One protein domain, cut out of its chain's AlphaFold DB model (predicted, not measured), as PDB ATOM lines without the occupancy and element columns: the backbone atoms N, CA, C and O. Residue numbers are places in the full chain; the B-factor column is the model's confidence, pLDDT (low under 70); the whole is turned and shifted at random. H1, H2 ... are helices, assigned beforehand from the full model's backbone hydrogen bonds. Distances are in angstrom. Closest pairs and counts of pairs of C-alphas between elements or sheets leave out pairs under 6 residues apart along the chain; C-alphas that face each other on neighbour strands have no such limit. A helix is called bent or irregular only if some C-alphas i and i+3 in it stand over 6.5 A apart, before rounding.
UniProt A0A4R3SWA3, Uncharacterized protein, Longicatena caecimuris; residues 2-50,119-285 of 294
ATOM      1  N   PHE A   2     597.329 182.501 870.846       44.81
ATOM      2  CA  PHE A   2     598.119 181.776 869.827       44.81
ATOM      3  C   PHE A   2     597.332 180.758 868.977       44.81
ATOM      4  O   PHE A   2     597.480 180.741 867.761       44.81
ATOM      5  N   ILE A   3     596.441 179.965 869.586       51.56
ATOM      6  CA  ILE A   3     595.618 178.972 868.862       51.56
ATOM      7  C   ILE A   3     594.631 179.652 867.901       51.56
ATOM      8  O   ILE A   3     594.434 179.177 866.790       51.56
ATOM      9  N   PHE A   4     594.059 180.792 868.301       54.34
ATOM     10  CA  PHE A   4     593.125 181.560 867.475       54.34
ATOM     11  C   PHE A   4     593.826 182.161 866.249       54.34
ATOM     12  O   PHE A   4     593.339 182.018 865.134       54.34
ATOM     13  N   ILE A   5     595.016 182.743 866.434       60.62
ATOM     14  CA  ILE A   5     595.834 183.280 865.334       60.62
ATOM     15  C   ILE A   5     596.260 182.162 864.371       60.62
ATOM     16  O   ILE A   5     596.178 182.326 863.155       60.62
ATOM     17  N   TYR A   6     596.666 181.006 864.902       57.72
ATOM     18  CA  TYR A   6     597.046 179.845 864.095       57.72
ATOM     19  C   TYR A   6     595.873 179.294 863.269       57.72
ATOM     20  O   TYR A   6     596.033 178.994 862.086       57.72
ATOM     21  N   LEU A   7     594.676 179.209 863.856       60.12
ATOM     22  CA  LEU A   7     593.487 178.724 863.153       60.12
ATOM     23  C   LEU A   7     592.991 179.705 862.092       60.12
ATOM     24  O   LEU A   7     592.703 179.277 860.980       60.12
ATOM     25  N   VAL A   8     592.969 181.008 862.387       69.56
ATOM     26  CA  VAL A   8     592.601 182.042 861.406       69.56
ATOM     27  C   VAL A   8     593.572 182.037 860.222       69.56
ATOM     28  O   VAL A   8     593.136 182.098 859.073       69.56
ATOM     29  N   LYS A   9     594.877 181.874 860.477       73.88
ATOM     30  CA  LYS A   9     595.895 181.732 859.424       73.88
ATOM     31  C   LYS A   9     595.641 180.508 858.539       73.88
ATOM     32  O   LYS A   9     595.685 180.623 857.316       73.88
ATOM     33  N   ASN A  10     595.360 179.351 859.138       79.12
ATOM     34  CA  ASN A  10     595.107 178.124 858.382       79.12
ATOM     35  C   ASN A  10     593.800 178.198 857.586       79.12
ATOM     36  O   ASN A  10     593.776 177.797 856.427       79.12
ATOM     37  N   MET A  11     592.734 178.746 858.169       79.94
ATOM     38  CA  MET A  11     591.463 178.930 857.469       79.94
ATOM     39  C   MET A  11     591.608 179.886 856.279       79.94
ATOM     40  O   MET A  11     591.142 179.560 855.190       79.94
ATOM     41  N   LEU A  12     592.319 181.008 856.443       82.38
ATOM     42  CA  LEU A  12     592.606 181.923 855.335       82.38
ATOM     43  C   LEU A  12     593.421 181.239 854.231       82.38
ATOM     44  O   LEU A  12     593.108 181.390 853.053       82.38
ATOM     45  N   TYR A  13     594.435 180.450 854.596       86.25
ATOM     46  CA  TYR A  13     595.218 179.684 853.628       86.25
ATOM     47  C   TYR A  13     594.351 178.711 852.817       86.25
ATOM     48  O   TYR A  13     594.498 178.643 851.599       86.25
ATOM     49  N   PHE A  14     593.436 177.975 853.456       85.38
ATOM     50  CA  PHE A  14     592.560 177.041 852.743       85.38
ATOM     51  C   PHE A  14     591.545 177.752 851.844       85.38
ATOM     52  O   PHE A  14     591.315 177.283 850.728       85.38
ATOM     53  N   GLU A  15     591.000 178.892 852.274       85.31
ATOM     54  CA  GLU A  15     590.118 179.708 851.432       85.31
ATOM     55  C   GLU A  15     590.863 180.257 850.209       85.31
ATOM     56  O   GLU A  15     590.412 180.070 849.080       85.31
ATOM     57  N   LEU A  16     592.064 180.821 850.388       86.56
ATOM     58  CA  LEU A  16     592.901 181.275 849.270       86.56
ATOM     59  C   LEU A  16     593.315 180.114 848.356       86.56
ATOM     60  O   LEU A  16     593.252 180.226 847.133       86.56
ATOM     61  N   LYS A  17     593.689 178.960 848.918       88.62
ATOM     62  CA  LYS A  17     594.020 177.765 848.131       88.62
ATOM     63  C   LYS A  17     592.834 177.315 847.281       88.62
ATOM     64  O   LYS A  17     593.038 176.912 846.137       88.62
ATOM     65  N   LYS A  18     591.604 177.405 847.797       84.94
ATOM     66  CA  LYS A  18     590.383 177.110 847.035       84.94
ATOM     67  C   LYS A  18     590.256 178.032 845.820       84.94
ATOM     68  O   LYS A  18     589.976 177.525 844.735       84.94
ATOM     69  N   ILE A  19     590.558 179.326 845.970       83.75
ATOM     70  CA  ILE A  19     590.529 180.319 844.876       83.75
ATOM     71  C   ILE A  19     591.485 179.893 843.764       83.75
ATOM     72  O   ILE A  19     591.074 179.684 842.625       83.75
ATOM     73  N   PHE A  20     592.756 179.701 844.115       83.31
ATOM     74  CA  PHE A  20     593.813 179.422 843.143       83.31
ATOM     75  C   PHE A  20     593.814 177.977 842.619       83.31
ATOM     76  O   PHE A  20     594.527 177.677 841.669       83.31
ATOM     77  N   THR A  21     593.013 177.077 843.196       89.12
ATOM     78  CA  THR A  21     592.809 175.712 842.671       89.12
ATOM     79  C   THR A  21     591.530 175.610 841.828       89.12
ATOM     80  O   THR A  21     591.397 174.703 841.002       89.12
ATOM     81  N   ASN A  22     590.575 176.531 841.995       88.44
ATOM     82  CA  ASN A  22     589.328 176.522 841.236       88.44
ATOM     83  C   ASN A  22     589.568 177.012 839.800       88.44
ATOM     84  O   ASN A  22     589.703 178.207 839.531       88.44
ATOM     85  N   ARG A  23     589.544 176.067 838.851       91.25
ATOM     86  CA  ARG A  23     589.743 176.342 837.420       91.25
ATOM     87  C   ARG A  23     588.784 177.398 836.874       91.25
ATOM     88  O   ARG A  23     589.193 178.161 836.013       91.25
ATOM     89  N   ARG A  24     587.541 177.478 837.365       91.50
ATOM     90  CA  ARG A  24     586.562 178.467 836.874       91.50
ATOM     91  C   ARG A  24     586.992 179.896 837.186       91.50
ATOM     92  O   ARG A  24     586.883 180.757 836.324       91.50
ATOM     93  N   ILE A  25     587.526 180.119 838.387       91.81
ATOM     94  CA  ILE A  25     588.030 181.430 838.806       91.81
ATOM     95  C   ILE A  25     589.257 181.807 837.991       91.81
ATOM     96  O   ILE A  25     589.311 182.911 837.464       91.81
ATOM     97  N   LEU A  26     590.201 180.878 837.826       92.50
ATOM     98  CA  LEU A  26     591.388 181.121 837.007       92.50
ATOM     99  C   LEU A  26     591.026 181.424 835.547       92.50
ATOM    100  O   LEU A  26     591.555 182.372 834.976       92.50
ATOM    101  N   ILE A  27     590.101 180.662 834.955       94.75
ATOM    102  CA  ILE A  27     589.618 180.899 833.589       94.75
ATOM    103  C   ILE A  27     588.944 182.269 833.498       94.75
ATOM    104  O   ILE A  27     589.273 183.031 832.598       94.75
ATOM    105  N   CYS A  28     588.054 182.613 834.433       95.00
ATOM    106  CA  CYS A  28     587.410 183.928 834.467       95.00
ATOM    107  C   CYS A  28     588.446 185.058 834.558       95.00
ATOM    108  O   CYS A  28     588.387 186.005 833.779       95.00
ATOM    109  N   MET A  29     589.446 184.915 835.435       94.31
ATOM    110  CA  MET A  29     590.533 185.881 835.592       94.31
ATOM    111  C   MET A  29     591.307 186.079 834.282       94.31
ATOM    112  O   MET A  29     591.531 187.212 833.867       94.31
ATOM    113  N   VAL A  30     591.673 184.987 833.603       95.19
ATOM    114  CA  VAL A  30     592.384 185.025 832.314       95.19
ATOM    115  C   VAL A  30     591.517 185.628 831.208       95.19
ATOM    116  O   VAL A  30     592.004 186.448 830.438       95.19
ATOM    117  N   VAL A  31     590.233 185.273 831.133       96.56
ATOM    118  CA  VAL A  31     589.300 185.821 830.135       96.56
ATOM    119  C   VAL A  31     589.127 187.326 830.322       96.56
ATOM    120  O   VAL A  31     589.186 188.069 829.345       96.56
ATOM    121  N   LEU A  32     588.966 187.789 831.564       96.50
ATOM    122  CA  LEU A  32     588.869 189.217 831.863       96.50
ATOM    123  C   LEU A  32     590.183 189.946 831.567       96.50
ATOM    124  O   LEU A  32     590.140 191.014 830.968       96.50
ATOM    125  N   LEU A  33     591.338 189.359 831.903       95.31
ATOM    126  CA  LEU A  33     592.653 189.896 831.529       95.31
ATOM    127  C   LEU A  33     592.772 190.073 830.012       95.31
ATOM    128  O   LEU A  33     593.113 191.156 829.544       95.31
ATOM    129  N   ILE A  34     592.443 189.039 829.234       95.56
ATOM    130  CA  ILE A  34     592.466 189.106 827.767       95.56
ATOM    131  C   ILE A  34     591.506 190.191 827.270       95.56
ATOM    132  O   ILE A  34     591.894 190.996 826.430       95.56
ATOM    133  N   GLY A  35     590.283 190.254 827.803       94.88
ATOM    134  CA  GLY A  35     589.303 191.276 827.431       94.88
ATOM    135  C   GLY A  35     589.803 192.701 827.682       94.88
ATOM    136  O   GLY A  35     589.688 193.554 826.805       94.88
ATOM    137  N   VAL A  36     590.422 192.937 828.841       94.81
ATOM    138  CA  VAL A  36     591.050 194.216 829.213       94.81
ATOM    139  C   VAL A  36     592.160 194.595 828.225       94.81
ATOM    140  O   VAL A  36     592.188 195.725 827.742       94.81
ATOM    141  N   HIS A  37     593.038 193.655 827.869       93.19
ATOM    142  CA  HIS A  37     594.125 193.898 826.916       93.19
ATOM    143  C   HIS A  37     593.631 194.127 825.482       93.19
ATOM    144  O   HIS A  37     594.114 195.029 824.801       93.19
ATOM    145  N   LEU A  38     592.638 193.359 825.026       92.81
ATOM    146  CA  LEU A  38     592.021 193.557 823.711       92.81
ATOM    147  C   LEU A  38     591.360 194.929 823.611       92.81
ATOM    148  O   LEU A  38     591.497 195.603 822.592       92.81
ATOM    149  N   PHE A  39     590.670 195.360 824.667       92.00
ATOM    150  CA  PHE A  39     590.023 196.665 824.691       92.00
ATOM    151  C   PHE A  39     591.040 197.810 824.738       92.00
ATOM    152  O   PHE A  39     590.896 198.779 823.997       92.00
ATOM    153  N   SER A  40     592.103 197.668 825.533       90.62
ATOM    154  CA  SER A  40     593.241 198.594 825.549       90.62
ATOM    155  C   SER A  40     593.885 198.729 824.160       90.62
ATOM    156  O   SER A  40     594.056 199.839 823.655       90.62
ATOM    157  N   GLY A  41     594.155 197.607 823.486       88.88
ATOM    158  CA  GLY A  41     594.677 197.607 822.118       88.88
ATOM    159  C   GLY A  41     593.712 198.244 821.115       88.88
ATOM    160  O   GLY A  41     594.131 199.036 820.276       88.88
ATOM    161  N   TYR A  42     592.410 197.963 821.229       89.50
ATOM    162  CA  TYR A  42     591.385 198.601 820.403       89.50
ATOM    163  C   TYR A  42     591.343 200.121 820.609       89.50
ATOM    164  O   TYR A  42     591.285 200.857 819.629       89.50
ATOM    165  N   GLN A  43     591.428 200.607 821.852       87.50
ATOM    166  CA  GLN A  43     591.505 202.043 822.123       87.50
ATOM    167  C   GLN A  43     592.763 202.680 821.530       87.50
ATOM    168  O   GLN A  43     592.670 203.758 820.950       87.50
ATOM    169  N   SER A  44     593.914 202.007 821.617       84.19
ATOM    170  CA  SER A  44     595.155 202.483 820.995       84.19
ATOM    171  C   SER A  44     595.017 202.607 819.470       84.19
ATOM    172  O   SER A  44     595.478 203.588 818.896       84.19
ATOM    173  N   LEU A  45     594.296 201.687 818.815       85.19
ATOM    174  CA  LEU A  45     594.009 201.755 817.374       85.19
ATOM    175  C   LEU A  45     593.030 202.870 816.972       85.19
ATOM    176  O   LEU A  45     593.009 203.255 815.808       85.19
ATOM    177  N   GLN A  46     592.201 203.362 817.896       85.19
ATOM    178  CA  GLN A  46     591.269 204.470 817.641       85.19
ATOM    179  C   GLN A  46     591.919 205.852 817.821       85.19
ATOM    180  O   GLN A  46     591.284 206.863 817.525       85.19
ATOM    181  N   GLN A  47     593.156 205.925 818.324       82.50
ATOM    182  CA  GLN A  47     593.876 207.193 818.449       82.50
ATOM    183  C   GLN A  47     594.258 207.729 817.061       82.50
ATOM    184  O   GLN A  47     594.619 206.968 816.167       82.50
ATOM    185  N   GLU A  48     594.229 209.055 816.888       82.19
ATOM    186  CA  GLU A  48     594.640 209.703 815.627       82.19
ATOM    187  C   GLU A  48     596.151 209.603 815.360       82.19
ATOM    188  O   GLU A  48     596.619 210.032 814.310       82.19
ATOM    189  N   TRP A  49     596.921 209.087 816.315       84.69
ATOM    190  CA  TRP A  49     598.372 209.026 816.260       84.69
ATOM    191  C   TRP A  49     598.879 207.674 816.746       84.69
ATOM    192  O   TRP A  49     598.246 206.998 817.558       84.69
ATOM    193  N   THR A  50     600.047 207.276 816.247       88.81
ATOM    194  CA  THR A  50     600.623 205.962 816.548       88.81
ATOM    195  C   THR A  50     601.682 206.031 817.644       88.81
ATOM    196  O   THR A  50     602.421 207.004 817.781       88.81
ATOM    197  N   ARG A 119     598.852 216.462 814.965       89.38
ATOM    198  CA  ARG A 119     598.647 217.605 815.883       89.38
ATOM    199  C   ARG A 119     598.367 217.174 817.325       89.38
ATOM    200  O   ARG A 119     598.748 217.877 818.256       89.38
ATOM    201  N   GLN A 120     597.695 216.038 817.511       88.94
ATOM    202  CA  GLN A 120     597.390 215.504 818.836       88.94
ATOM    203  C   GLN A 120     598.649 215.052 819.586       88.94
ATOM    204  O   GLN A 120     598.802 215.408 820.754       88.94
ATOM    205  N   VAL A 121     599.576 214.347 818.919       91.06
ATOM    206  CA  VAL A 121     600.829 213.909 819.555       91.06
ATOM    207  C   VAL A 121     601.705 215.107 819.914       91.06
ATOM    208  O   VAL A 121     602.248 215.168 821.013       91.06
ATOM    209  N   LEU A 122     601.755 216.118 819.039       92.56
ATOM    210  CA  LEU A 122     602.480 217.363 819.295       92.56
ATOM    211  C   LEU A 122     601.923 218.111 820.512       92.56
ATOM    212  O   LEU A 122     602.699 218.510 821.375       92.56
ATOM    213  N   LYS A 123     600.594 218.238 820.632       92.12
ATOM    214  CA  LYS A 123     599.952 218.850 821.810       92.12
ATOM    215  C   LYS A 123     600.209 218.066 823.095       92.12
ATOM    216  O   LYS A 123     600.407 218.672 824.147       92.12
ATOM    217  N   GLN A 124     600.188 216.735 823.031       91.38
ATOM    218  CA  GLN A 124     600.456 215.895 824.197       91.38
ATOM    219  C   GLN A 124     601.907 216.057 824.671       91.38
ATOM    220  O   GLN A 124     602.140 216.306 825.851       91.38
ATOM    221  N   VAL A 125     602.877 215.994 823.756       92.00
ATOM    222  CA  VAL A 125     604.298 216.164 824.093       92.00
ATOM    223  C   VAL A 125     604.612 217.602 824.517       92.00
ATOM    224  O   VAL A 125     605.404 217.823 825.431       92.00
ATOM    225  N   GLU A 126     603.941 218.595 823.932       91.81
ATOM    226  CA  GLU A 126     604.005 219.980 824.400       91.81
ATOM    227  C   GLU A 126     603.520 220.111 825.846       91.81
ATOM    228  O   GLU A 126     604.208 220.722 826.662       91.81
ATOM    229  N   LYS A 127     602.373 219.520 826.198       90.50
ATOM    230  CA  LYS A 127     601.857 219.512 827.577       90.50
ATOM    231  C   LYS A 127     602.858 218.870 828.545       90.50
ATOM    232  O   LYS A 127     603.035 219.368 829.657       90.50
ATOM    233  N   GLU A 128     603.519 217.793 828.129       89.56
ATOM    234  CA  GLU A 128     604.570 217.121 828.899       89.56
ATOM    235  C   GLU A 128     605.776 218.047 829.134       89.56
ATOM    236  O   GLU A 128     606.149 218.295 830.284       89.56
ATOM    237  N   GLU A 129     606.333 218.651 828.081       87.94
ATOM    238  CA  GLU A 129     607.471 219.579 828.192       87.94
ATOM    239  C   GLU A 129     607.125 220.864 828.961       87.94
ATOM    240  O   GLU A 129     607.902 221.321 829.809       87.94
ATOM    241  N   GLN A 130     605.928 221.417 828.755       87.88
ATOM    242  CA  GLN A 130     605.420 222.544 829.534       87.88
ATOM    243  C   GLN A 130     605.277 222.191 831.015       87.88
ATOM    244  O   GLN A 130     605.579 223.036 831.861       87.88
ATOM    245  N   ASN A 131     604.858 220.968 831.356       86.62
ATOM    246  CA  ASN A 131     604.810 220.521 832.745       86.62
ATOM    247  C   ASN A 131     606.216 220.503 833.356       86.62
ATOM    248  O   ASN A 131     606.428 221.091 834.417       86.62
ATOM    249  N   ARG A 132     607.200 219.922 832.659       82.50
ATOM    250  CA  ARG A 132     608.589 219.842 833.139       82.50
ATOM    251  C   ARG A 132     609.213 221.221 833.367       82.50
ATOM    252  O   ARG A 132     609.804 221.454 834.418       82.50
ATOM    253  N   ILE A 133     609.070 222.140 832.411       82.88
ATOM    254  CA  ILE A 133     609.636 223.500 832.496       82.88
ATOM    255  C   ILE A 133     608.826 224.375 833.468       82.88
ATOM    256  O   ILE A 133     609.365 225.211 834.196       82.88
ATOM    257  N   GLY A 134     607.506 224.216 833.458       81.94
ATOM    258  CA  GLY A 134     606.554 225.067 834.161       81.94
ATOM    259  C   GLY A 134     606.306 224.681 835.615       81.94
ATOM    260  O   GLY A 134     605.693 225.472 836.334       81.94
ATOM    261  N   TYR A 135     606.778 223.524 836.081       82.94
ATOM    262  CA  TYR A 135     606.474 223.041 837.429       82.94
ATOM    263  C   TYR A 135     606.945 223.990 838.539       82.94
ATOM    264  O   TYR A 135     606.190 224.301 839.462       82.94
ATOM    265  N   ASP A 136     608.151 224.550 838.418       82.00
ATOM    266  CA  ASP A 136     608.657 225.535 839.380       82.00
ATOM    267  C   ASP A 136     607.797 226.802 839.405       82.00
ATOM    268  O   ASP A 136     607.529 227.380 840.465       82.00
ATOM    269  N   ARG A 137     607.327 227.234 838.229       84.81
ATOM    270  CA  ARG A 137     606.403 228.366 838.101       84.81
ATOM    271  C   ARG A 137     605.058 228.035 838.744       84.81
ATOM    272  O   ARG A 137     604.522 228.877 839.463       84.81
ATOM    273  N   PHE A 138     604.544 226.828 838.536       84.69
ATOM    274  CA  PHE A 138     603.318 226.338 839.159       84.69
ATOM    275  C   PHE A 138     603.431 226.336 840.688       84.69
ATOM    276  O   PHE A 138     602.594 226.943 841.359       84.69
ATOM    277  N   ARG A 139     604.513 225.779 841.249       82.19
ATOM    278  CA  ARG A 139     604.775 225.768 842.700       82.19
ATOM    279  C   ARG A 139     604.837 227.184 843.282       82.19
ATOM    280  O   ARG A 139     604.200 227.471 844.297       82.19
ATOM    281  N   LYS A 140     605.548 228.102 842.616       84.19
ATOM    282  CA  LYS A 140     605.587 229.527 843.000       84.19
ATOM    283  C   LYS A 140     604.206 230.187 842.903       84.19
ATOM    284  O   LYS A 140     603.871 231.013 843.750       84.19
ATOM    285  N   GLY A 141     603.403 229.806 841.911       84.75
ATOM    286  CA  GLY A 141     602.018 230.242 841.740       84.75
ATOM    287  C   GLY A 141     601.134 229.857 842.924       84.75
ATOM    288  O   GLY A 141     600.466 230.727 843.477       84.75
ATOM    289  N   ILE A 142     601.207 228.602 843.382       83.38
ATOM    290  CA  ILE A 142     600.483 228.131 844.576       83.38
ATOM    291  C   ILE A 142     600.897 228.932 845.817       83.38
ATOM    292  O   ILE A 142     600.035 229.440 846.536       83.38
ATOM    293  N   LYS A 143     602.205 229.148 846.018       83.50
ATOM    294  CA  LYS A 143     602.714 229.957 847.138       83.50
ATOM    295  C   LYS A 143     602.217 231.403 847.097       83.50
ATOM    296  O   LYS A 143     601.826 231.956 848.125       83.50
ATOM    297  N   LYS A 144     602.193 232.020 845.912       85.25
ATOM    298  CA  LYS A 144     601.685 233.386 845.725       85.25
ATOM    299  C   LYS A 144     600.176 233.463 845.965       85.25
ATOM    300  O   LYS A 144     599.734 234.381 846.650       85.25
ATOM    301  N   GLN A 145     599.411 232.503 845.447       82.94
ATOM    302  CA  GLN A 145     597.962 232.433 845.636       82.94
ATOM    303  C   GLN A 145     597.603 232.305 847.118       82.94
ATOM    304  O   GLN A 145     596.739 233.029 847.607       82.94
ATOM    305  N   TYR A 146     598.311 231.448 847.856       80.75
ATOM    306  CA  TYR A 146     598.139 231.331 849.301       80.75
ATOM    307  C   TYR A 146     598.455 232.642 850.033       80.75
ATOM    308  O   TYR A 146     597.651 233.108 850.838       80.75
ATOM    309  N   ALA A 147     599.588 233.283 849.718       80.81
ATOM    310  CA  ALA A 147     599.973 234.547 850.343       80.81
ATOM    311  C   ALA A 147     598.962 235.677 850.072       80.81
ATOM    312  O   ALA A 147     598.738 236.515 850.944       80.81
ATOM    313  N   LEU A 148     598.348 235.712 848.886       79.31
ATOM    314  CA  LEU A 148     597.278 236.657 848.557       79.31
ATOM    315  C   LEU A 148     596.010 236.354 849.359       79.31
ATOM    316  O   LEU A 148     595.510 237.239 850.048       79.31
ATOM    317  N   ASN A 149     595.542 235.105 849.342       74.12
ATOM    318  CA  ASN A 149     594.332 234.694 850.056       74.12
ATOM    319  C   ASN A 149     594.443 234.913 851.573       74.12
ATOM    320  O   ASN A 149     593.462 235.276 852.212       74.12
ATOM    321  N   HIS A 150     595.638 234.759 852.149       68.69
ATOM    322  CA  HIS A 150     595.882 235.032 853.567       68.69
ATOM    323  C   HIS A 150     595.945 236.537 853.893       68.69
ATOM    324  O   HIS A 150     595.559 236.957 854.980       68.69
ATOM    325  N   LYS A 151     596.404 237.375 852.949       63.84
ATOM    326  CA  LYS A 151     596.439 238.842 853.108       63.84
ATOM    327  C   LYS A 151     595.060 239.484 852.994       63.84
ATOM    328  O   LYS A 151     594.806 240.483 853.664       63.84
ATOM    329  N   VAL A 152     594.154 238.923 852.194       59.41
ATOM    330  CA  VAL A 152     592.763 239.395 852.087       59.41
ATOM    331  C   VAL A 152     591.917 238.828 853.246       59.41
ATOM    332  O   VAL A 152     590.880 238.200 853.068       59.41
ATOM    333  N   SER A 153     592.367 239.078 854.478       54.81
ATOM    334  CA  SER A 153     591.726 238.641 855.730       54.81
ATOM    335  C   SER A 153     590.344 239.286 855.965       54.81
ATOM    336  O   SER A 153     589.525 238.787 856.735       54.81
ATOM    337  N   ILE A 154     590.034 240.372 855.247       54.06
ATOM    338  CA  ILE A 154     588.803 241.160 855.420       54.06
ATOM    339  C   ILE A 154     587.539 240.356 855.034       54.06
ATOM    340  O   ILE A 154     586.469 240.607 855.585       54.06
ATOM    341  N   PHE A 155     587.658 239.332 854.176       55.38
ATOM    342  CA  PHE A 155     586.538 238.464 853.772       55.38
ATOM    343  C   PHE A 155     586.511 237.092 854.473       55.38
ATOM    344  O   PHE A 155     585.532 236.363 854.343       55.38
ATOM    345  N   GLN A 156     587.523 236.758 855.282       56.94
ATOM    346  CA  GLN A 156     587.639 235.448 855.946       56.94
ATOM    347  C   GLN A 156     586.715 235.261 857.155       56.94
ATOM    348  O   GLN A 156     586.583 234.149 857.658       56.94
ATOM    349  N   LYS A 157     586.019 236.308 857.619       55.72
ATOM    350  CA  LYS A 157     585.131 236.232 858.797       55.72
ATOM    351  C   LYS A 157     583.943 235.257 858.651       55.72
ATOM    352  O   LYS A 157     583.213 235.073 859.619       55.72
ATOM    353  N   LYS A 158     583.741 234.643 857.478       55.84
ATOM    354  CA  LYS A 158     582.713 233.619 857.215       55.84
ATOM    355  C   LYS A 158     583.248 232.332 856.569       55.84
ATOM    356  O   LYS A 158     582.437 231.501 856.167       55.84
ATOM    357  N   GLU A 159     584.562 232.158 856.425       60.06
ATOM    358  CA  GLU A 159     585.091 230.916 855.848       60.06
ATOM    359  C   GLU A 159     585.061 229.774 856.868       60.06
ATOM    360  O   GLU A 159     585.368 229.950 858.047       60.06
ATOM    361  N   ASP A 160     584.672 228.595 856.387       66.81
ATOM    362  CA  ASP A 160     584.668 227.358 857.156       66.81
ATOM    363  C   ASP A 160     586.091 227.073 857.701       66.81
ATOM    364  O   ASP A 160     587.047 227.040 856.914       66.81
ATOM    365  N   PRO A 161     586.271 226.851 859.021       70.06
ATOM    366  CA  PRO A 161     587.570 226.536 859.624       70.06
ATOM    367  C   PRO A 161     588.308 225.366 858.949       70.06
ATOM    368  O   PRO A 161     589.545 225.322 858.986       70.06
ATOM    369  N   PHE A 162     587.600 224.446 858.286       69.69
ATOM    370  CA  PHE A 162     588.220 223.354 857.531       69.69
ATOM    371  C   PHE A 162     588.982 223.828 856.281       69.69
ATOM    372  O   PHE A 162     590.002 223.231 855.922       69.69
ATOM    373  N   VAL A 163     588.544 224.910 855.630       72.94
ATOM    374  CA  VAL A 163     589.167 225.438 854.402       72.94
ATOM    375  C   VAL A 163     590.522 226.069 854.717       72.94
ATOM    376  O   VAL A 163     591.519 225.748 854.063       72.94
ATOM    377  N   GLY A 164     590.586 226.887 855.771       71.94
ATOM    378  CA  GLY A 164     591.830 227.504 856.232       71.94
ATOM    379  C   GLY A 164     592.873 226.465 856.649       71.94
ATOM    380  O   GLY A 164     594.016 226.514 856.193       71.94
ATOM    381  N   GLN A 165     592.472 225.458 857.434       76.81
ATOM    382  CA  GLN A 165     593.378 224.377 857.842       76.81
ATOM    383  C   GLN A 165     593.888 223.552 856.655       76.81
ATOM    384  O   GLN A 165     595.049 223.137 856.641       76.81
ATOM    385  N   ARG A 166     593.045 223.302 855.645       77.50
ATOM    386  CA  ARG A 166     593.455 222.573 854.440       77.50
ATOM    387  C   ARG A 166     594.461 223.374 853.618       77.50
ATOM    388  O   ARG A 166     595.441 222.793 853.164       77.50
ATOM    389  N   ALA A 167     594.258 224.684 853.475       76.50
ATOM    390  CA  ALA A 167     595.177 225.563 852.757       76.50
ATOM    391  C   ALA A 167     596.577 225.583 853.394       76.50
ATOM    392  O   ALA A 167     597.568 225.462 852.675       76.50
ATOM    393  N   VAL A 168     596.652 225.647 854.730       80.38
ATOM    394  CA  VAL A 168     597.917 225.543 855.484       80.38
ATOM    395  C   VAL A 168     598.597 224.200 855.209       80.38
ATOM    396  O   VAL A 168     599.728 224.170 854.738       80.38
ATOM    397  N   LYS A 169     597.876 223.079 855.375       82.56
ATOM    398  CA  LYS A 169     598.429 221.735 855.121       82.56
ATOM    399  C   LYS A 169     598.920 221.554 853.686       82.56
ATOM    400  O   LYS A 169     599.922 220.883 853.459       82.56
ATOM    401  N   THR A 170     598.207 222.108 852.705       79.62
ATOM    402  CA  THR A 170     598.629 222.069 851.302       79.62
ATOM    403  C   THR A 170     599.913 222.867 851.090       79.62
ATOM    404  O   THR A 170     600.794 222.394 850.377       79.62
ATOM    405  N   MET A 171     600.057 224.030 851.725       79.50
ATOM    406  CA  MET A 171     601.288 224.817 851.656       79.50
ATOM    407  C   MET A 171     602.475 224.110 852.292       79.50
ATOM    408  O   MET A 171     603.495 223.967 851.623       79.50
ATOM    409  N   ASP A 172     602.323 223.601 853.514       81.31
ATOM    410  CA  ASP A 172     603.378 222.852 854.206       81.31
ATOM    411  C   ASP A 172     603.843 221.657 853.359       81.31
ATOM    412  O   ASP A 172     605.039 221.390 853.206       81.31
ATOM    413  N   ALA A 173     602.886 220.972 852.724       81.00
ATOM    414  CA  ALA A 173     603.181 219.893 851.798       81.00
ATOM    415  C   ALA A 173     604.019 220.393 850.607       81.00
ATOM    416  O   ALA A 173     605.074 219.833 850.350       81.00
ATOM    417  N   TYR A 174     603.647 221.488 849.934       78.12
ATOM    418  CA  TYR A 174     604.436 222.036 848.816       78.12
ATOM    419  C   TYR A 174     605.785 222.654 849.218       78.12
ATOM    420  O   TYR A 174     606.691 222.724 848.381       78.12
ATOM    421  N   GLU A 175     605.957 223.127 850.451       76.00
ATOM    422  CA  GLU A 175     607.239 223.663 850.928       76.00
ATOM    423  C   GLU A 175     608.264 222.555 851.176       76.00
ATOM    424  O   GLU A 175     609.426 222.718 850.807       76.00
ATOM    425  N   THR A 176     607.820 221.401 851.673       76.25
ATOM    426  CA  THR A 176     608.675 220.227 851.922       76.25
ATOM    427  C   THR A 176     609.044 219.429 850.662       76.25
ATOM    428  O   THR A 176     609.940 218.587 850.710       76.25
ATOM    429  N   LEU A 177     608.409 219.703 849.514       73.31
ATOM    430  CA  LEU A 177     608.733 219.062 848.236       73.31
ATOM    431  C   LEU A 177     610.069 219.570 847.670       73.31
ATOM    432  O   LEU A 177     610.139 220.650 847.076       73.31
ATOM    433  N   ASN A 178     611.115 218.756 847.788       67.69
ATOM    434  CA  ASN A 178     612.349 218.897 847.016       67.69
ATOM    435  C   ASN A 178     612.272 217.961 845.806       67.69
ATOM    436  O   ASN A 178     612.504 216.764 845.937       67.69
ATOM    437  N   ILE A 179     611.886 218.501 844.649       69.25
ATOM    438  CA  ILE A 179     611.696 217.729 843.416       69.25
ATOM    439  C   ILE A 179     612.787 218.107 842.421       69.25
ATOM    440  O   ILE A 179     612.922 219.275 842.061       69.25
ATOM    441  N   THR A 180     613.519 217.104 841.948       67.38
ATOM    442  CA  THR A 180     614.390 217.221 840.777       67.38
ATOM    443  C   THR A 180     613.637 216.634 839.594       67.38
ATOM    444  O   THR A 180     613.316 215.446 839.584       67.38
ATOM    445  N   MET A 181     613.309 217.470 838.610       70.19
ATOM    446  CA  MET A 181     612.646 216.998 837.396       70.19
ATOM    447  C   MET A 181     613.620 216.188 836.532       70.19
ATOM    448  O   MET A 181     614.778 216.593 836.395       70.19
ATOM    449  N   PRO A 182     613.175 215.066 835.936       68.94
ATOM    450  CA  PRO A 182     614.028 214.256 835.078       68.94
ATOM    451  C   PRO A 182     614.412 215.013 833.799       68.94
ATOM    452  O   PRO A 182     613.704 215.912 833.338       68.94
ATOM    453  N   ALA A 183     615.542 214.624 833.205       63.53
ATOM    454  CA  ALA A 183     616.030 215.203 831.952       63.53
ATOM    455  C   ALA A 183     615.182 214.798 830.726       63.53
ATOM    456  O   ALA A 183     615.124 215.543 829.747       63.53
ATOM    457  N   SER A 184     614.502 213.649 830.791       67.56
ATOM    458  CA  SER A 184     613.591 213.151 829.753       67.56
ATOM    459  C   SER A 184     612.214 212.841 830.345       67.56
ATOM    460  O   SER A 184     612.107 212.442 831.503       67.56
ATOM    461  N   ILE A 185     611.165 213.046 829.543       72.94
ATOM    462  CA  ILE A 185     609.747 212.840 829.907       72.94
ATOM    463  C   ILE A 185     609.158 211.639 829.146       72.94
ATOM    464  O   ILE A 185     607.954 211.398 829.152       72.94
ATOM    465  N   LYS A 186     610.015 210.871 828.465       80.88
ATOM    466  CA  LYS A 186     609.603 209.736 827.641       80.88
ATOM    467  C   LYS A 186     608.743 208.762 828.448       80.88
ATOM    468  O   LYS A 186     609.115 208.377 829.551       80.88
ATOM    469  N   GLY A 187     607.609 208.360 827.873       80.19
ATOM    470  CA  GLY A 187     606.705 207.368 828.461       80.19
ATOM    471  C   GLY A 187     605.653 207.938 829.418       80.19
ATOM    472  O   GLY A 187     604.824 207.178 829.918       80.19
ATOM    473  N   SER A 188     605.635 209.257 829.656       85.38
ATOM    474  CA  SER A 188     604.628 209.911 830.507       85.38
ATOM    475  C   SER A 188     603.198 209.612 830.038       85.38
ATOM    476  O   SER A 188     602.332 209.301 830.861       85.38
ATOM    477  N   TYR A 189     602.963 209.618 828.721       88.25
ATOM    478  CA  TYR A 189     601.652 209.301 828.159       88.25
ATOM    479  C   TYR A 189     601.163 207.891 828.507       88.25
ATOM    480  O   TYR A 189     599.993 207.725 828.831       88.25
ATOM    481  N   GLY A 190     602.042 206.882 828.506       87.25
ATOM    482  CA  GLY A 190     601.659 205.505 828.842       87.25
ATOM    483  C   GLY A 190     601.151 205.371 830.282       87.25
ATOM    484  O   GLY A 190     600.211 204.625 830.554       87.25
ATOM    485  N   ILE A 191     601.714 206.151 831.212       86.69
ATOM    486  CA  ILE A 191     601.228 206.196 832.599       86.69
ATOM    487  C   ILE A 191     599.910 206.973 832.694       86.69
ATOM    488  O   ILE A 191     599.005 206.541 833.408       86.69
ATOM    489  N   GLU A 192     599.770 208.092 831.974       87.44
ATOM    490  CA  GLU A 192     598.500 208.833 831.907       87.44
ATOM    491  C   GLU A 192     597.375 207.937 831.365       87.44
ATOM    492  O   GLU A 192     596.300 207.881 831.964       87.44
ATOM    493  N   GLN A 193     597.652 207.161 830.313       86.25
ATOM    494  CA  GLN A 193     596.735 206.158 829.785       86.25
ATOM    495  C   GLN A 193     596.371 205.137 830.855       86.25
ATOM    496  O   GLN A 193     595.192 205.043 831.188       86.25
ATOM    497  N   LEU A 194     597.348 204.454 831.462       87.19
ATOM    498  CA  LEU A 194     597.124 203.457 832.518       87.19
ATOM    499  C   LEU A 194     596.224 203.973 833.657       87.19
ATOM    500  O   LEU A 194     595.337 203.255 834.111       87.19
ATOM    501  N   LEU A 195     596.439 205.212 834.107       85.62
ATOM    502  CA  LEU A 195     595.673 205.819 835.203       85.62
ATOM    503  C   LEU A 195     594.261 206.273 834.797       85.62
ATOM    504  O   LEU A 195     593.412 206.459 835.667       85.62
ATOM    505  N   SER A 196     593.999 206.463 833.503       85.00
ATOM    506  CA  SER A 196     592.721 206.965 832.975       85.00
ATOM    507  C   SER A 196     591.731 205.867 832.546       85.00
ATOM    508  O   SER A 196     590.643 206.176 832.055       85.00
ATOM    509  N   GLN A 197     592.070 204.588 832.752       82.94
ATOM    510  CA  GLN A 197     591.311 203.461 832.203       82.94
ATOM    511  C   GLN A 197     590.035 203.125 832.986       82.94
ATOM    512  O   GLN A 197     590.060 202.398 833.978       82.94
ATOM    513  N   SER A 198     588.883 203.553 832.468       84.31
ATOM    514  CA  SER A 198     587.560 203.246 833.037       84.31
ATOM    515  C   SER A 198     587.099 201.796 832.831       84.31
ATOM    516  O   SER A 198     586.264 201.289 833.580       84.31
ATOM    517  N   TYR A 199     587.637 201.081 831.836       86.44
ATOM    518  CA  TYR A 199     587.266 199.682 831.578       86.44
ATOM    519  C   TYR A 199     587.821 198.703 832.622       86.44
ATOM    520  O   TYR A 199     587.273 197.609 832.781       86.44
ATOM    521  N   LEU A 200     588.877 199.083 833.352       89.81
ATOM    522  CA  LEU A 200     589.395 198.292 834.471       89.81
ATOM    523  C   LEU A 200     588.359 198.167 835.588       89.81
ATOM    524  O   LEU A 200     588.168 197.072 836.118       89.81
ATOM    525  N   ASP A 201     587.638 199.250 835.876       91.12
ATOM    526  CA  ASP A 201     586.582 199.265 836.889       91.12
ATOM    527  C   ASP A 201     585.426 198.333 836.503       91.12
ATOM    528  O   ASP A 201     584.903 197.595 837.341       91.12
ATOM    529  N   ILE A 202     585.065 198.301 835.215       92.75
ATOM    530  CA  ILE A 202     584.032 197.398 834.688       92.75
ATOM    531  C   ILE A 202     584.481 195.937 834.821       92.75
ATOM    532  O   ILE A 202     583.721 195.101 835.313       92.75
ATOM    533  N   ALA A 203     585.717 195.620 834.425       93.94
ATOM    534  CA  ALA A 203     586.264 194.270 834.551       93.94
ATOM    535  C   ALA A 203     586.336 193.818 836.019       93.94
ATOM    536  O   ALA A 203     585.984 192.679 836.330       93.94
ATOM    537  N   LEU A 204     586.731 194.714 836.928       93.88
ATOM    538  CA  LEU A 204     586.759 194.457 838.365       93.88
ATOM    539  C   LEU A 204     585.357 194.191 838.925       93.88
ATOM    540  O   LEU A 204     585.180 193.257 839.707       93.88
ATOM    541  N   LEU A 205     584.357 194.974 838.518       94.75
ATOM    542  CA  LEU A 205     582.974 194.782 838.946       94.75
ATOM    543  C   LEU A 205     582.424 193.428 838.478       94.75
ATOM    544  O   LEU A 205     581.843 192.694 839.280       94.75
ATOM    545  N   LEU A 206     582.659 193.057 837.216       95.50
ATOM    546  CA  LEU A 206     582.276 191.742 836.687       95.50
ATOM    547  C   LEU A 206     582.978 190.604 837.437       95.50
ATOM    548  O   LEU A 206     582.336 189.613 837.794       95.50
ATOM    549  N   PHE A 207     584.272 190.761 837.724       95.50
ATOM    550  CA  PHE A 207     585.032 189.790 838.504       95.50
ATOM    551  C   PHE A 207     584.477 189.636 839.923       95.50
ATOM    552  O   PHE A 207     584.327 188.517 840.407       95.50
ATOM    553  N   LEU A 208     584.110 190.741 840.577       94.00
ATOM    554  CA  LEU A 208     583.552 190.734 841.926       94.00
ATOM    555  C   LEU A 208     582.195 190.026 841.979       94.00
ATOM    556  O   LEU A 208     581.977 189.200 842.865       94.00
ATOM    557  N   VAL A 209     581.301 190.295 841.021       93.94
ATOM    558  CA  VAL A 209     580.006 189.601 840.913       93.94
ATOM    559  C   VAL A 209     580.215 188.102 840.699       93.94
ATOM    560  O   VAL A 209     579.576 187.282 841.361       93.94
ATOM    561  N   PHE A 210     581.150 187.731 839.822       94.62
ATOM    562  CA  PHE A 210     581.490 186.333 839.575       94.62
ATOM    563  C   PHE A 210     582.062 185.640 840.821       94.62
ATOM    564  O   PHE A 210     581.647 184.529 841.162       94.62
ATOM    565  N   LEU A 211     582.980 186.295 841.539       92.06
ATOM    566  CA  LEU A 211     583.531 185.770 842.787       92.06
ATOM    567  C   LEU A 211     582.448 185.602 843.850       92.06
ATOM    568  O   LEU A 211     582.422 184.575 844.522       92.06
ATOM    569  N   PHE A 212     581.538 186.568 843.984       89.25
ATOM    570  CA  PHE A 212     580.419 186.468 844.916       89.25
ATOM    571  C   PHE A 212     579.538 185.250 844.607       89.25
ATOM    572  O   PHE A 212     579.206 184.486 845.515       89.25
ATOM    573  N   TYR A 213     579.226 185.014 843.331       90.88
ATOM    574  CA  TYR A 213     578.487 183.826 842.905       90.88
ATOM    575  C   TYR A 213     579.216 182.522 843.275       90.88
ATOM    576  O   TYR A 213     578.632 181.651 843.920       90.88
ATOM    577  N   GLU A 214     580.503 182.390 842.937       88.81
ATOM    578  CA  GLU A 214     581.270 181.166 843.222       88.81
ATOM    579  C   GLU A 214     581.500 180.928 844.730       88.81
ATOM    580  O   GLU A 214     581.561 179.772 845.152       88.81
ATOM    581  N   TYR A 215     581.611 181.983 845.550       82.94
ATOM    582  CA  TYR A 215     581.933 181.874 846.985       82.94
ATOM    583  C   TYR A 215     580.741 181.844 847.932       82.94
ATOM    584  O   TYR A 215     580.881 181.339 849.050       82.94
ATOM    585  N   VAL A 216     579.620 182.444 847.541       82.12
ATOM    586  CA  VAL A 216     578.441 182.580 848.401       82.12
ATOM    587  C   VAL A 216     577.325 181.704 847.863       82.12
ATOM    588  O   VAL A 216     576.971 180.718 848.503       82.12
ATOM    589  N   VAL A 217     576.843 182.003 846.656       85.38
ATOM    590  CA  VAL A 217     575.665 181.343 846.075       85.38
ATOM    591  C   VAL A 217     575.931 179.859 845.832       85.38
ATOM    592  O   VAL A 217     575.200 179.000 846.312       85.38
ATOM    593  N   ARG A 218     577.036 179.532 845.161       85.88
ATOM    594  CA  ARG A 218     577.359 178.142 844.821       85.88
ATOM    595  C   ARG A 218     577.645 177.273 846.052       85.88
ATOM    596  O   ARG A 218     577.351 176.080 846.070       85.88
ATOM    597  N   GLU A 219     578.250 177.843 847.090       83.69
ATOM    598  CA  GLU A 219     578.491 177.104 848.333       83.69
ATOM    599  C   GLU A 219     577.218 176.873 849.145       83.69
ATOM    600  O   GLU A 219     577.101 175.839 849.812       83.69
ATOM    601  N   GLU A 220     576.282 177.820 849.087       81.56
ATOM    602  CA  GLU A 220     574.943 177.670 849.645       81.56
ATOM    603  C   GLU A 220     574.170 176.565 848.912       81.56
ATOM    604  O   GLU A 220     573.665 175.648 849.563       81.56
ATOM    605  N   GLU A 221     574.184 176.564 847.574       84.31
ATOM    606  CA  GLU A 221     573.571 175.516 846.737       84.31
ATOM    607  C   GLU A 221     574.117 174.114 847.059       84.31
ATOM    608  O   GLU A 221     573.368 173.138 847.106       84.31
ATOM    609  N   HIS A 222     575.419 173.995 847.336       81.69
ATOM    610  CA  HIS A 222     576.053 172.731 847.723       81.69
ATOM    611  C   HIS A 222     575.969 172.416 849.229       81.69
ATOM    612  O   HIS A 222     576.609 171.466 849.684       81.69
ATOM    613  N   GLN A 223     575.220 173.203 850.012       77.06
ATOM    614  CA  GLN A 223     575.062 173.078 851.471       77.06
ATOM    615  C   GLN A 223     576.379 173.114 852.271       77.06
ATOM    616  O   GLN A 223     576.395 172.827 853.470       77.06
ATOM    617  N   GLN A 224     577.495 173.503 851.646       72.75
ATOM    618  CA  GLN A 224     578.818 173.539 852.279       72.75
ATOM    619  C   GLN A 224     578.845 174.554 853.423       72.75
ATOM    620  O   GLN A 224     579.439 174.295 854.472       72.75
ATOM    621  N   LEU A 225     578.122 175.664 853.252       69.31
ATOM    622  CA  LEU A 225     577.942 176.687 854.276       69.31
ATOM    623  C   LEU A 225     577.290 176.115 855.545       69.31
ATOM    624  O   LEU A 225     577.773 176.374 856.646       69.31
ATOM    625  N   SER A 226     576.257 175.281 855.406       69.12
ATOM    626  CA  SER A 226     575.553 174.660 856.538       69.12
ATOM    627  C   SER A 226     576.460 173.726 857.343       69.12
ATOM    628  O   SER A 226     576.445 173.771 858.572       69.12
ATOM    629  N   TYR A 227     577.311 172.939 856.675       69.75
ATOM    630  CA  TYR A 227     578.282 172.070 857.352       69.75
ATOM    631  C   TYR A 227     579.378 172.861 858.073       69.75
ATOM    632  O   TYR A 227     579.761 172.518 859.191       69.75
ATOM    633  N   MET A 228     579.871 173.946 857.471       67.69
ATOM    634  CA  MET A 228     580.924 174.765 858.079       67.69
ATOM    635  C   MET A 228     580.430 175.539 859.306       67.69
ATOM    636  O   MET A 228     581.188 175.717 860.263       67.69
ATOM    637  N   GLN A 229     579.150 175.921 859.344       66.12
ATOM    638  CA  GLN A 229     578.526 176.567 860.505       66.12
ATOM    639  C   GLN A 229     578.414 175.661 861.746       66.12
ATOM    640  O   GLN A 229     578.224 176.184 862.843       66.12
ATOM    641  N   LEU A 230     578.530 174.337 861.587       66.19
ATOM    642  CA  LEU A 230     578.524 173.364 862.689       66.19
ATOM    643  C   LEU A 230     579.904 173.214 863.354       66.19
ATOM    644  O   LEU A 230     580.033 172.541 864.377       66.19
ATOM    645  N   THR A 231     580.951 173.818 862.783       65.50
ATOM    646  CA  THR A 231     582.310 173.717 863.322       65.50
ATOM    647  C   THR A 231     582.520 174.626 864.537       65.50
ATOM    648  O   THR A 231     581.858 175.645 864.725       65.50
ATOM    649  N   LYS A 232     583.482 174.249 865.390       57.00
ATOM    650  CA  LYS A 232     583.760 174.839 866.715       57.00
ATOM    651  C   LYS A 232     584.045 176.353 866.707       57.00
ATOM    652  O   LYS A 232     584.130 176.960 867.773       57.00
ATOM    653  N   HIS A 233     584.292 176.972 865.556       61.19
ATOM    654  CA  HIS A 233     584.619 178.394 865.447       61.19
ATOM    655  C   HIS A 233     583.479 179.094 864.721       61.19
ATOM    656  O   HIS A 233     583.247 178.864 863.542       61.19
ATOM    657  N   GLY A 234     582.726 179.883 865.491       63.41
ATOM    658  CA  GLY A 234     581.405 180.371 865.119       63.41
ATOM    659  C   GLY A 234     581.331 181.122 863.788       63.41
ATOM    660  O   GLY A 234     582.319 181.631 863.257       63.41
ATOM    661  N   ARG A 235     580.093 181.239 863.298       74.31
ATOM    662  CA  ARG A 235     579.712 181.770 861.978       74.31
ATOM    663  C   ARG A 235     580.439 183.061 861.577       74.31
ATOM    664  O   ARG A 235     580.854 183.198 860.433       74.31
ATOM    665  N   LEU A 236     580.634 183.990 862.515       74.44
ATOM    666  CA  LEU A 236     581.228 185.303 862.244       74.44
ATOM    667  C   LEU A 236     582.693 185.221 861.789       74.44
ATOM    668  O   LEU A 236     583.068 185.901 860.839       74.44
ATOM    669  N   ALA A 237     583.513 184.372 862.416       77.75
ATOM    670  CA  ALA A 237     584.924 184.242 862.047       77.75
ATOM    671  C   ALA A 237     585.078 183.742 860.602       77.75
ATOM    672  O   ALA A 237     585.921 184.238 859.858       77.75
ATOM    673  N   TYR A 238     584.212 182.817 860.189       79.50
ATOM    674  CA  TYR A 238     584.185 182.281 858.833       79.50
ATOM    675  C   TYR A 238     583.831 183.347 857.784       79.50
ATOM    676  O   TYR A 238     584.554 183.501 856.798       79.50
ATOM    677  N   TYR A 239     582.780 184.142 858.019       81.00
ATOM    678  CA  TYR A 239     582.418 185.238 857.114       81.00
ATOM    679  C   TYR A 239     583.532 186.285 856.989       81.00
ATOM    680  O   TYR A 239     583.828 186.729 855.882       81.00
ATOM    681  N   MET A 240     584.205 186.632 858.092       83.31
ATOM    682  CA  MET A 240     585.336 187.569 858.054       83.31
ATOM    683  C   MET A 240     586.498 187.026 857.215       83.31
ATOM    684  O   MET A 240     587.085 187.766 856.430       83.31
ATOM    685  N   ILE A 241     586.802 185.730 857.325       85.44
ATOM    686  CA  ILE A 241     587.864 185.101 856.531       85.44
ATOM    687  C   ILE A 241     587.513 185.105 855.039       85.44
ATOM    688  O   ILE A 241     588.383 185.422 854.230       85.44
ATOM    689  N   LYS A 242     586.254 184.840 854.664       85.56
ATOM    690  CA  LYS A 242     585.805 184.971 853.266       85.56
ATOM    691  C   LYS A 242     585.971 186.387 852.733       85.56
ATOM    692  O   LYS A 242     586.480 186.553 851.633       85.56
ATOM    693  N   ILE A 243     585.562 187.399 853.501       87.38
ATOM    694  CA  ILE A 243     585.701 188.804 853.090       87.38
ATOM    695  C   ILE A 243     587.178 189.148 852.866       87.38
ATOM    696  O   ILE A 243     587.518 189.746 851.849       87.38
ATOM    697  N   VAL A 244     588.066 188.722 853.770       89.56
ATOM    698  CA  VAL A 244     589.516 188.928 853.623       89.56
ATOM    699  C   VAL A 244     590.070 188.182 852.404       89.56
ATOM    700  O   VAL A 244     590.877 188.745 851.667       89.56
ATOM    701  N   ALA A 245     589.625 186.948 852.155       89.12
ATOM    702  CA  ALA A 245     590.037 186.170 850.988       89.12
ATOM    703  C   ALA A 245     589.583 186.830 849.673       89.12
ATOM    704  O   ALA A 245     590.391 186.989 848.761       89.12
ATOM    705  N   LEU A 246     588.331 187.296 849.603       89.62
ATOM    706  CA  LEU A 246     587.798 188.051 848.465       89.62
ATOM    707  C   LEU A 246     588.575 189.351 848.240       89.62
ATOM    708  O   LEU A 246     588.978 189.635 847.115       89.62
ATOM    709  N   TRP A 247     588.839 190.112 849.305       90.44
ATOM    710  CA  TRP A 247     589.625 191.342 849.224       90.44
ATOM    711  C   TRP A 247     591.034 191.081 848.682       90.44
ATOM    712  O   TRP A 247     591.495 191.805 847.796       90.44
ATOM    713  N   PHE A 248     591.699 190.027 849.159       91.38
ATOM    714  CA  PHE A 248     593.025 189.643 848.681       91.38
ATOM    715  C   PHE A 248     593.002 189.261 847.198       91.38
ATOM    716  O   PHE A 248     593.856 189.705 846.437       91.38
ATOM    717  N   THR A 249     592.011 188.487 846.759       91.06
ATOM    718  CA  THR A 249     591.893 188.069 845.355       91.06
ATOM    719  C   THR A 249     591.553 189.219 844.421       91.06
ATOM    720  O   THR A 249     592.157 189.313 843.356       91.06
ATOM    721  N   CYS A 250     590.661 190.127 844.816       92.62
ATOM    722  CA  CYS A 250     590.404 191.348 844.054       92.62
ATOM    723  C   CYS A 250     591.659 192.225 843.976       92.62
ATOM    724  O   CYS A 250     592.015 192.679 842.895       92.62
ATOM    725  N   SER A 251     592.371 192.411 845.092       93.00
ATOM    726  CA  SER A 251     593.621 193.185 845.120       93.00
ATOM    727  C   SER A 251     594.694 192.560 844.229       93.00
ATOM    728  O   SER A 251     595.373 193.267 843.491       93.00
ATOM    729  N   PHE A 252     594.817 191.231 844.251       93.12
ATOM    730  CA  PHE A 252     595.727 190.496 843.381       93.12
ATOM    731  C   PHE A 252     595.352 190.646 841.904       93.12
ATOM    732  O   PHE A 252     596.232 190.866 841.078       93.12
ATOM    733  N   PHE A 253     594.061 190.575 841.569       93.50
ATOM    734  CA  PHE A 253     593.587 190.797 840.204       93.50
ATOM    735  C   PHE A 253     593.900 192.213 839.717       93.50
ATOM    736  O   PHE A 253     594.473 192.350 838.643       93.50
ATOM    737  N   ILE A 254     593.607 193.242 840.524       93.44
ATOM    738  CA  ILE A 254     593.929 194.646 840.214       93.44
ATOM    739  C   ILE A 254     595.434 194.825 840.016       93.44
ATOM    740  O   ILE A 254     595.861 195.464 839.058       93.44
ATOM    741  N   PHE A 255     596.246 194.264 840.915       93.31
ATOM    742  CA  PHE A 255     597.699 194.325 840.800       93.31
ATOM    743  C   PHE A 255     598.174 193.674 839.499       93.31
ATOM    744  O   PHE A 255     598.947 194.279 838.761       93.31
ATOM    745  N   LEU A 256     597.683 192.472 839.192       94.12
ATOM    746  CA  LEU A 256     598.077 191.723 838.005       94.12
ATOM    747  C   LEU A 256     597.678 192.449 836.714       94.12
ATOM    748  O   LEU A 256     598.529 192.614 835.847       94.12
ATOM    749  N   THR A 257     596.428 192.911 836.598       93.12
ATOM    750  CA  THR A 257     595.939 193.652 835.420       93.12
ATOM    751  C   THR A 257     596.683 194.973 835.235       93.12
ATOM    752  O   THR A 257     597.092 195.301 834.124       93.12
ATOM    753  N   SER A 258     596.898 195.725 836.316       91.25
ATOM    754  CA  SER A 258     597.611 197.007 836.261       91.25
ATOM    755  C   SER A 258     599.077 196.808 835.887       91.25
ATOM    756  O   SER A 258     599.620 197.572 835.096       91.25
ATOM    757  N   PHE A 259     599.715 195.758 836.412       92.06
ATOM    758  CA  PHE A 259     601.099 195.422 836.098       92.06
ATOM    759  C   PHE A 259     601.272 195.003 834.633       92.06
ATOM    760  O   PHE A 259     602.185 195.483 833.962       92.06
ATOM    761  N   THR A 260     600.393 194.148 834.101       93.62
ATOM    762  CA  THR A 260     600.477 193.731 832.693       93.62
ATOM    763  C   THR A 260     600.152 194.874 831.735       93.62
ATOM    764  O   THR A 260     600.803 194.990 830.695       93.62
ATOM    765  N   LEU A 261     599.197 195.747 832.073       92.25
ATOM    766  CA  LEU A 261     598.932 196.960 831.299       92.25
ATOM    767  C   LEU A 261     600.107 197.933 831.349       92.25
ATOM    768  O   LEU A 261     600.499 198.445 830.309       92.25
ATOM    769  N   TRP A 262     600.729 198.137 832.512       90.50
ATOM    770  CA  TRP A 262     601.930 198.966 832.617       90.50
ATOM    771  C   TRP A 262     603.046 198.472 831.688       90.50
ATOM    772  O   TRP A 262     603.671 199.283 831.003       90.50
ATOM    773  N   ILE A 263     603.260 197.153 831.600       91.50
ATOM    774  CA  ILE A 263     604.215 196.565 830.647       91.50
ATOM    775  C   ILE A 263     603.808 196.890 829.206       91.50
ATOM    776  O   ILE A 263     604.649 197.337 828.428       91.50
ATOM    777  N   GLN A 264     602.540 196.689 828.841       90.75
ATOM    778  CA  GLN A 264     602.049 196.968 827.490       90.75
ATOM    779  C   GLN A 264     602.239 198.444 827.106       90.75
ATOM    780  O   GLN A 264     602.819 198.737 826.060       90.75
ATOM    781  N   GLU A 265     601.805 199.368 827.961       89.25
ATOM    782  CA  GLU A 265     601.914 200.813 827.739       89.25
ATOM    783  C   GLU A 265     603.378 201.264 827.667       89.25
ATOM    784  O   GLU A 265     603.752 202.056 826.800       89.25
ATOM    785  N   SER A 266     604.240 200.694 828.512       88.44
ATOM    786  CA  SER A 266     605.680 200.972 828.480       88.44
ATOM    787  C   SER A 266     606.343 200.453 827.201       88.44
ATOM    788  O   SER A 266     607.246 201.095 826.663       88.44
ATOM    789  N   LEU A 267     605.890 199.315 826.663       89.38
ATOM    790  CA  LEU A 267     606.361 198.807 825.373       89.38
ATOM    791  C   LEU A 267     605.886 199.681 824.208       89.38
ATOM    792  O   LEU A 267     606.648 199.881 823.259       89.38
ATOM    793  N   LEU A 268     604.667 200.223 824.269       88.69
ATOM    794  CA  LEU A 268     604.107 201.086 823.228       88.69
ATOM    795  C   LEU A 268     604.740 202.480 823.239       88.69
ATOM    796  O   LEU A 268     605.348 202.868 822.243       88.69
ATOM    797  N   TYR A 269     604.672 203.197 824.358       88.56
ATOM    798  CA  TYR A 269     605.026 204.619 824.447       88.56
ATOM    799  C   TYR A 269     606.412 204.867 825.067       88.56
ATOM    800  O   TYR A 269     606.995 205.933 824.883       88.56
ATOM    801  N   GLY A 270     607.006 203.860 825.707       86.56
ATOM    802  CA  GLY A 270     608.341 203.919 826.303       86.56
ATOM    803  C   GLY A 270     608.315 203.820 827.826       86.56
ATOM    804  O   GLY A 270     607.312 204.112 828.471       86.56
ATOM    805  N   PHE A 271     609.445 203.407 828.400       83.44
ATOM    806  CA  PHE A 271     609.614 203.325 829.847       83.44
ATOM    807  C   PHE A 271     609.925 204.699 830.435       83.44
ATOM    808  O   PHE A 271     610.809 205.400 829.941       83.44
ATOM    809  N   VAL A 272     609.230 205.034 831.519       80.62
ATOM    810  CA  VAL A 272     609.556 206.191 832.354       80.62
ATOM    811  C   VAL A 272     610.663 205.803 833.326       80.62
ATOM    812  O   VAL A 272     610.672 204.690 833.856       80.62
ATOM    813  N   ASP A 273     611.591 206.724 833.577       78.44
ATOM    814  CA  ASP A 273     612.584 206.553 834.631       78.44
ATOM    815  C   ASP A 273     611.879 206.456 835.992       78.44
ATOM    816  O   ASP A 273     611.239 207.401 836.452       78.44
ATOM    817  N   LEU A 274     611.987 205.296 836.637       72.56
ATOM    818  CA  LEU A 274     611.306 204.996 837.897       72.56
ATOM    819  C   LEU A 274     611.830 205.854 839.063       72.56
ATOM    820  O   LEU A 274     611.144 206.008 840.076       72.56
ATOM    821  N   SER A 275     613.024 206.437 838.913       72.12
ATOM    822  CA  SER A 275     613.596 207.389 839.869       72.12
ATOM    823  C   SER A 275     613.020 208.804 839.733       72.12
ATOM    824  O   SER A 275     613.204 209.635 840.626       72.12
ATOM    825  N   ALA A 276     612.295 209.086 838.645       73.25
ATOM    826  CA  ALA A 276     611.656 210.374 838.444       73.25
ATOM    827  C   ALA A 276     610.522 210.599 839.453       73.25
ATOM    828  O   ALA A 276     609.806 209.682 839.862       73.25
ATOM    829  N   CYS A 277     610.333 211.862 839.832       77.81
ATOM    830  CA  CYS A 277     609.208 212.265 840.666       77.81
ATOM    831  C   CYS A 277     607.899 212.126 839.883       77.81
ATOM    832  O   CYS A 277     607.822 212.559 838.732       77.81
ATOM    833  N   ILE A 278     606.851 211.607 840.526       79.69
ATOM    834  CA  ILE A 278     605.539 211.381 839.902       79.69
ATOM    835  C   ILE A 278     604.919 212.669 839.326       79.69
ATOM    836  O   ILE A 278     604.138 212.623 838.381       79.69
ATOM    837  N   GLN A 279     605.297 213.836 839.855       81.75
ATOM    838  CA  GLN A 279     604.843 215.149 839.389       81.75
ATOM    839  C   GLN A 279     605.369 215.546 838.002       81.75
ATOM    840  O   GLN A 279     604.862 216.510 837.422       81.75
ATOM    841  N   SER A 280     606.361 214.829 837.463       78.06
ATOM    842  CA  SER A 280     606.819 215.006 836.079       78.06
ATOM    843  C   SER A 280     605.736 214.632 835.061       78.06
ATOM    844  O   SER A 280     605.712 215.179 833.959       78.06
ATOM    845  N   ILE A 281     604.791 213.778 835.461       82.62
ATOM    846  CA  ILE A 281     603.642 213.368 834.659       82.62
ATOM    847  C   ILE A 281     602.552 214.441 834.800       82.62
ATOM    848  O   ILE A 281     602.102 214.699 835.923       82.62
ATOM    849  N   PRO A 282     602.062 215.046 833.699       83.19
ATOM    850  CA  PRO A 282     601.066 216.116 833.758       83.19
ATOM    851  C   PRO A 282     599.805 215.752 834.553       83.19
ATOM    852  O   PRO A 282     599.280 216.578 835.301       83.19
ATOM    853  N   PHE A 283     599.346 214.501 834.444       83.88
ATOM    854  CA  PHE A 283     598.192 213.983 835.186       83.88
ATOM    855  C   PHE A 283     598.388 214.035 836.714       83.88
ATOM    856  O   PHE A 283     597.457 214.322 837.467       83.88
ATOM    857  N   CYS A 284     599.622 213.835 837.178       82.12
ATOM    858  CA  CYS A 284     599.990 213.733 838.589       82.12
ATOM    859  C   CYS A 284     600.609 215.020 839.163       82.12
ATOM    860  O   CYS A 284     600.990 215.054 840.336       82.12
ATOM    861  N   MET A 285     600.674 216.105 838.383       81.56
ATOM    862  CA  MET A 285     601.312 217.373 838.767       81.56
ATOM    863  C   MET A 285     600.819 217.928 840.117       81.56
ATOM    864  O   MET A 285     601.576 218.538 840.873       81.56
TER     865      MET A 285
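This is residues 2 to 50 and 119 to 285 of the 294 residues of an uncharacterized protein of Longicatena caecimuris (UniProt A0A4R3SWA3). Two lobes meet at an angle, like an open V: one is a three-helix up-and-down bundle of H2, H7 and H9, each running against the one before, with H1 packed across the first part of H9; the other is an arm of bent H3 with H5 folded back beside its second half. H6 packs on the last part of H9, where the lobes come close, and H4 and H8 are short turns at the far ends. The 216 printed residues hold nine named helices, H1 to H9 in order, and no named strand: the class is all helix. The whole is loose, with a radius of gyration of the C-alphas of 24.7 A and spans of 68 by 52 by 32 A.

H1, residues 2 to 21, and H2, residues 23 to 45, touch only at the corner, and only just, with 3 pairs of C-alphas within 8 A; the closest, of Ile 19 and Ile 25, are 6.7 A apart. H9, residues 235 to 269, is the hub. H1 touches its residues 241 to 249 at a steep tilt of 50 degrees, closest at C-alphas of Leu 12 and Ile 241, 5.8 A. H2 touches H7, residues 198 to 221, at a shallow tilt of 14 degrees, opposite ways, closest at C-alphas of Leu 32 and Ala 203, 6.3 A. H6, residues 188 to 195, touches residues 258 to 269 of H9, closest at C-alphas of Gly 190 and Glu 265, 4.8 A. H3, residues 119 to 151, was assigned as one helix by its hydrogen bonds but is bent, C-alphas 133 and 136 being 7.2 A apart; H3a, residues 119 to 133, is close to but not clearly touching H6. H3b, residues 136 to 151, touches H5, residues 161 to 176, with closest C-alphas of Lys 143 and Met 171, 7.0 A. H4, residues 153 to 158, is irregular, C-alphas 155 and 158 being 7.1 A apart. H8, residues 224 to 228, and H9 are near each other. Each O i to N i+4 pair is within hydrogen-bond range in H1, H2, H3a, H3b, H5, H6, H8 and H9; H7 has 17 of 20, and H4 has 0 of 2, with 1 of 3 O i to N i+3 pairs.

H1 begins at C-alpha 2, (598.119, 181.776, 869.827), and H9 ends at C-alpha 269, (605.026, 204.619, 824.447). H9 is 50.7 A long, H7 33.9 A and H2 32.6 A.

Residues 51 to 118 are not printed; C-alphas 50 and 119 are 11.8 A apart across the cut. The link H5 to H6 is long. Confidence is under 70 in 35 residues, among them 2 to 8, 150 to 160 and 225 to 234.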